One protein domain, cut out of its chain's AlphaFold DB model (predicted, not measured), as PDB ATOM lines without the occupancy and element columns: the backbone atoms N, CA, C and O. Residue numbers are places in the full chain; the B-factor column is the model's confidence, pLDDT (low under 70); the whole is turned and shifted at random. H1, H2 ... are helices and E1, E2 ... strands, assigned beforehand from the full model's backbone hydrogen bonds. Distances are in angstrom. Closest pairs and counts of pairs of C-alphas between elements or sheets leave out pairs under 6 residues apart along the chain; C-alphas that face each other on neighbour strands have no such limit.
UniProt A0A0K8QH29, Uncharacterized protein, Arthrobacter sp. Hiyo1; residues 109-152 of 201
ATOM      1  N   GLY A 109      92.581 269.289 373.300       77.25
ATOM      2  CA  GLY A 109      93.575 270.325 373.578       77.25
ATOM      3  C   GLY A 109      93.350 271.579 372.730       77.25
ATOM      4  O   GLY A 109      92.850 271.509 371.607       77.25
ATOM      5  N   ARG A 110      93.679 272.753 373.279       80.44
ATOM      6  CA  ARG A 110      93.484 274.055 372.627       80.44
ATOM      7  C   ARG A 110      94.691 274.953 372.843       80.44
ATOM      8  O   ARG A 110      95.334 274.913 373.890       80.44
ATOM      9  N   GLY A 111      94.943 275.821 371.867       82.75
ATOM     10  CA  GLY A 111      95.962 276.861 371.966       82.75
ATOM     11  C   GLY A 111      97.357 276.278 372.184       82.75
ATOM     12  O   GLY A 111      97.839 275.501 371.364       82.75
ATOM     13  N   LYS A 112      97.997 276.648 373.301       81.50
ATOM     14  CA  LYS A 112      99.403 276.322 373.588       81.50
ATOM     15  C   LYS A 112      99.698 274.819 373.628       81.50
ATOM     16  O   LYS A 112     100.794 274.435 373.238       81.50
ATOM     17  N   SER A 113      98.743 273.967 374.017       81.62
ATOM     18  CA  SER A 113      98.966 272.510 374.019       81.62
ATOM     19  C   SER A 113      99.085 271.903 372.619       81.62
ATOM     20  O   SER A 113      99.596 270.801 372.475       81.62
ATOM     21  N   LEU A 114      98.656 272.629 371.581       83.38
ATOM     22  CA  LEU A 114      98.792 272.225 370.182       83.38
ATOM     23  C   LEU A 114      99.987 272.884 369.483       83.38
ATOM     24  O   LEU A 114     100.247 272.593 368.320       83.38
ATOM     25  N   ALA A 115     100.722 273.768 370.167       83.69
ATOM     26  CA  ALA A 115     101.828 274.503 369.560       83.69
ATOM     27  C   ALA A 115     102.984 273.580 369.138       83.69
ATOM     28  O   ALA A 115     103.603 273.833 368.105       83.69
ATOM     29  N   ALA A 116     103.235 272.497 369.878       81.94
ATOM     30  CA  ALA A 116     104.242 271.494 369.523       81.94
ATOM     31  C   ALA A 116     103.894 270.747 368.220       81.94
ATOM     32  O   ALA A 116     104.766 270.522 367.392       81.94
ATOM     33  N   PHE A 117     102.605 270.483 367.989       83.62
ATOM     34  CA  PHE A 117     102.086 269.807 366.791       83.62
ATOM     35  C   PHE A 117     101.769 270.766 365.635       83.62
ATOM     36  O   PHE A 117     101.172 270.387 364.625       83.62
ATOM     37  N   SER A 118     102.113 272.044 365.796       84.88
ATOM     38  CA  SER A 118     102.055 273.010 364.707       84.88
ATOM     39  C   SER A 118     103.230 272.811 363.758       84.88
ATOM     40  O   SER A 118     104.262 272.261 364.130       84.88
ATOM     41  N   GLU A 119     103.122 273.358 362.553       85.31
ATOM     42  CA  GLU A 119     104.221 273.364 361.585       85.31
ATOM     43  C   GLU A 119     105.522 273.944 362.150       85.31
ATOM     44  O   GLU A 119     106.597 273.414 361.888       85.31
ATOM     45  N   LYS A 120     105.427 274.969 363.006       85.25
ATOM     46  CA  LYS A 120     106.591 275.558 363.674       85.25
ATOM     47  C   LYS A 120     107.220 274.607 364.698       85.25
ATOM     48  O   LYS A 120     108.440 274.543 364.783       85.25
ATOM     49  N   GLY A 121     106.397 273.900 365.476       82.62
ATOM     50  CA  GLY A 121     106.869 272.951 366.488       82.62
ATOM     51  C   GLY A 121     107.486 271.703 365.857       82.62
ATOM     52  O   GLY A 121     108.621 271.359 366.171       82.62
ATOM     53  N   ALA A 122     106.795 271.113 364.881       85.12
ATOM     54  CA  ALA A 122     107.272 269.950 364.143       85.12
ATOM     55  C   ALA A 122     108.576 270.247 363.378       85.12
ATOM     56  O   ALA A 122     109.516 269.456 363.418       85.12
ATOM     57  N   LYS A 123     108.691 271.436 362.763       86.00
ATOM     58  CA  LYS A 123     109.922 271.861 362.081       86.00
ATOM     59  C   LYS A 123     111.114 271.977 363.035       86.00
ATOM     60  O   LYS A 123     112.200 271.533 362.683       86.00
ATOM     61  N   ALA A 124     110.915 272.514 364.242       85.38
ATOM     62  CA  ALA A 124     111.986 272.611 365.236       85.38
ATOM     63  C   ALA A 124     112.513 271.226 365.656       85.38
ATOM     64  O   ALA A 124     113.719 271.047 365.828       85.38
ATOM     65  N   THR A 125     111.633 270.226 365.776       85.19
ATOM     66  CA  THR A 125     112.061 268.847 366.052       85.19
ATOM     67  C   THR A 125     112.760 268.213 364.850       85.19
ATOM     68  O   THR A 125     113.793 267.571 365.025       85.19
ATOM     69  N   ALA A 126     112.255 268.424 363.631       86.62
ATOM     70  CA  ALA A 126     112.887 267.920 362.411       86.62
ATOM     71  C   ALA A 126     114.311 268.479 362.222       86.62
ATOM     72  O   ALA A 126     115.240 267.718 361.953       86.62
ATOM     73  N   GLU A 127     114.509 269.781 362.462       88.25
ATOM     74  CA  GLU A 127     115.824 270.433 362.410       88.25
ATOM     75  C   GLU A 127     116.800 269.849 363.439       88.25
ATOM     76  O   GLU A 127     117.951 269.573 363.098       88.25
ATOM     77  N   ARG A 128     116.340 269.584 364.672       85.88
ATOM     78  CA  ARG A 128     117.157 268.939 365.716       85.88
ATOM     79  C   ARG A 128     117.614 267.533 365.318       85.88
ATOM     80  O   ARG A 128     118.702 267.116 365.700       85.88
ATOM     81  N   LEU A 129     116.791 266.819 364.554       84.94
ATOM     82  CA  LEU A 129     117.066 265.461 364.076       84.94
ATOM     83  C   LEU A 129     117.810 265.428 362.733       84.94
ATOM     84  O   LEU A 129     118.101 264.351 362.221       84.94
ATOM     85  N   GLY A 130     118.121 266.589 362.150       84.50
ATOM     86  CA  GLY A 130     118.810 266.685 360.864       84.50
ATOM     87  C   GLY A 130     117.931 266.381 359.643       84.50
ATOM     88  O   GLY A 130     118.458 266.270 358.537       84.50
ATOM     89  N   VAL A 131     116.609 266.285 359.808       80.25
ATOM     90  CA  VAL A 131     115.654 266.066 358.711       80.25
ATOM     91  C   VAL A 131     115.246 267.421 358.128       80.25
ATOM     92  O   VAL A 131     114.543 268.198 358.771       80.25
ATOM     93  N   LYS A 132     115.701 267.730 356.908       73.69
ATOM     94  CA  LYS A 132     115.533 269.062 356.290       73.69
ATOM     95  C   LYS A 132     114.340 269.179 355.342       73.69
ATOM     96  O   LYS A 132     113.845 270.282 355.131       73.69
ATOM     97  N   ASP A 133     113.863 268.058 354.810       75.81
ATOM     98  CA  ASP A 133     112.916 268.081 353.692       75.81
ATOM     99  C   ASP A 133     111.453 268.116 354.134       75.81
ATOM    100  O   ASP A 133     110.583 268.560 353.387       75.81
ATOM    101  N   THR A 134     111.130 267.625 355.335       82.12
ATOM    102  CA  THR A 134     109.734 267.542 355.788       82.12
ATOM    103  C   THR A 134     109.611 267.701 357.311       82.12
ATOM    104  O   THR A 134     110.235 266.936 358.050       82.12
ATOM    105  N   PRO A 135     108.771 268.642 357.803       80.94
ATOM    106  CA  PRO A 135     108.548 268.866 359.237       80.94
ATOM    107  C   PRO A 135     107.993 267.652 359.997       80.94
ATOM    108  O   PRO A 135     108.176 267.555 361.202       80.94
ATOM    109  N   GLY A 136     107.284 266.753 359.311       85.69
ATOM    110  CA  GLY A 136     106.657 265.563 359.886       85.69
ATOM    111  C   GLY A 136     105.462 265.088 359.057       85.69
ATOM    112  O   GLY A 136     105.248 265.551 357.932       85.69
ATOM    113  N   ILE A 137     104.655 264.188 359.618       85.81
ATOM    114  CA  ILE A 137     103.483 263.618 358.940       85.81
ATOM    115  C   ILE A 137     102.239 264.434 359.299       85.81
ATOM    116  O   ILE A 137     101.913 264.630 360.469       85.81
ATOM    117  N   VAL A 138     101.510 264.915 358.289       88.50
ATOM    118  CA  VAL A 138     100.240 265.619 358.510       88.50
ATOM    119  C   VAL A 138      99.151 264.596 358.821       88.50
ATOM    120  O   VAL A 138      98.673 263.905 357.927       88.50
ATOM    121  N   VAL A 139      98.726 264.534 360.082       86.19
ATOM    122  CA  VAL A 139      97.665 263.617 360.533       86.19
ATOM    123  C   VAL A 139      96.284 264.183 360.205       86.19
ATOM    124  O   VAL A 139      95.360 263.452 359.857       86.19
ATOM    125  N   GLY A 140      96.122 265.508 360.285       87.38
ATOM    126  CA  GLY A 140      94.839 266.133 359.993       87.38
ATOM    127  C   GLY A 140      94.769 267.614 360.326       87.38
ATOM    128  O   GLY A 140      95.767 268.331 360.298       87.38
ATOM    129  N   LYS A 141      93.554 268.082 360.620       86.31
ATOM    130  CA  LYS A 141      93.281 269.457 361.047       86.31
ATOM    131  C   LYS A 141      92.694 269.462 362.448       86.31
ATOM    132  O   LYS A 141      91.813 268.669 362.769       86.31
ATOM    133  N   VAL A 142      93.155 270.401 363.259       84.31
ATOM    134  CA  VAL A 142      92.628 270.645 364.599       84.31
ATOM    135  C   VAL A 142      91.162 271.062 364.490       84.31
ATOM    136  O   VAL A 142      90.845 272.037 363.815       84.31
ATOM    137  N   VAL A 143      90.267 270.373 365.199       81.31
ATOM    138  CA  VAL A 143      88.813 270.631 365.143       81.31
ATOM    139  C   VAL A 143      88.446 272.049 365.607       81.31
ATOM    140  O   VAL A 143      87.497 272.636 365.100       81.31
ATOM    141  N   SER A 144      89.191 272.616 366.561       77.50
ATOM    142  CA  SER A 144      88.920 273.944 367.129       77.50
ATOM    143  C   SER A 144      89.445 275.111 366.286       77.50
ATOM    144  O   SER A 144      88.763 276.126 366.188       77.50
ATOM    145  N   THR A 145      90.638 274.986 365.694       78.25
ATOM    146  CA  THR A 145      91.328 276.094 364.999       78.25
ATOM    147  C   THR A 145      91.439 275.875 363.485       78.25
ATOM    148  O   THR A 145      91.745 276.800 362.744       78.25
ATOM    149  N   GLY A 146      91.237 274.651 362.991       79.94
ATOM    150  CA  GLY A 146      91.426 274.288 361.580       79.94
ATOM    151  C   GLY A 146      92.891 274.208 361.126       79.94
ATOM    152  O   GLY A 146      93.156 273.862 359.974       79.94
ATOM    153  N   GLN A 147      93.841 274.500 362.018       85.00
ATOM    154  CA  GLN A 147      95.278 274.415 361.763       85.00
ATOM    155  C   GLN A 147      95.702 272.970 361.463       85.00
ATOM    156  O   GLN A 147      95.131 272.030 362.018       85.00
ATOM    157  N   LYS A 148      96.714 272.791 360.604       87.06
ATOM    158  CA  LYS A 148      97.325 271.478 360.351       87.06
ATOM    159  C   LYS A 148      97.924 270.921 361.644       87.06
ATOM    160  O   LYS A 148      98.685 271.613 362.314       87.06
ATOM    161  N   PHE A 149      97.571 269.682 361.959       87.50
ATOM    162  CA  PHE A 149      98.159 268.894 363.031       87.50
ATOM    163  C   PHE A 149      99.238 268.005 362.417       87.50
ATOM    164  O   PHE A 149      98.930 267.111 361.619       87.50
ATOM    165  N   ILE A 150     100.490 268.309 362.742       89.19
ATOM    166  CA  ILE A 150     101.666 267.609 362.238       89.19
ATOM    167  C   ILE A 150     102.240 266.785 363.383       89.19
ATOM    168  O   ILE A 150     102.546 267.318 364.447       89.19
ATOM    169  N   GLN A 151     102.359 265.485 363.149       89.81
ATOM    170  CA  GLN A 151     103.062 264.567 364.027       89.81
ATOM    171  C   GLN A 151     104.554 264.672 363.733       89.81
ATOM    172  O   GLN A 151     104.975 264.514 362.582       89.81
ATOM    173  N   SER A 152     105.331 264.985 364.767       88.12
ATOM    174  CA  SER A 152     106.783 265.060 364.670       88.12
ATOM    175  C   SER A 152     107.404 263.672 364.481       88.12
ATOM    176  O   SER A 152     106.773 262.655 364.755       88.12
TER     177      SER A 152
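This is residues 109 to 152 of the 201 residues of an uncharacterized protein of Arthrobacter sp. Hiyo1 (UniProt A0A0K8QH29). A small antiparallel hairpin, E1 and E2, makes one side of an elongated body, and the helix H2 begins beside E2 and extends past the strands along the long axis. The chain passes through the short helix H1 and then H2, folds back through residues 129 to 136 and returns as the hairpin, with E2 on the side of the hairpin nearer to the helices. The printed part has 44 residues, with two named helices and two named strands in the order H1, H2, E1, E2; the sheet has the order E1 - E2, and the class is mixed, helices and strands. The whole is compact, with a radius of gyration of the C-alphas of 10.2 A, and its C-alphas span 31 by 17 by 10 A.

The strands E1, residues 137 to 141, and E2, residues 148 to 151, are antiparallel neighbours and form a hairpin, with 144 degrees between their N-to-C directions. N 137 and O 151 are within hydrogen-bond range at 3.0 A, and so are N 149 and O 140 at 2.8 A. The C-alphas of Val 138 and Ile 150 face each other at 4.5 A. H2, residues 119 to 128, has 5 pairs of C-alphas within 8 A with E2; the closest are those of Glu 119 and Ile 150, 6.3 A apart. H1, residues 111 to 114, has 1 such pair with E2, the C-alphas of Leu 114 and Phe 149, 7.9 A apart. H1 is apart from E1 and from H2. In H2 every O i to N i+4 pair is within hydrogen-bond range; H1 is too short for such a pair, and its 1 pair of O i and N i+3 is within range.

E1 is 11.9 A from first to last C-alpha, beginning with C-alpha 137 at (103.483, 263.618, 358.940). E2 is 9.7 A long and ends with C-alpha 151 at (103.062, 264.567, 364.027). H2 is 14.3 A long, from Glu 119 to Arg 128. H1 is 5.7 A long, from C-alpha 111 at (95.962, 276.861, 371.966) to Leu 114.

The two C-alphas farthest apart, those of Gly 130 and Ser 144, are 31.4 A apart. The printed part has no cut. The link from H1 to H2 is tight, with 4 residues between them; the link from H2 to E1, with 8 residues, and the link from E1 to E2, with 6, are short. The mean pLDDT of the printed part is 83.8, and no printed residue is under 70.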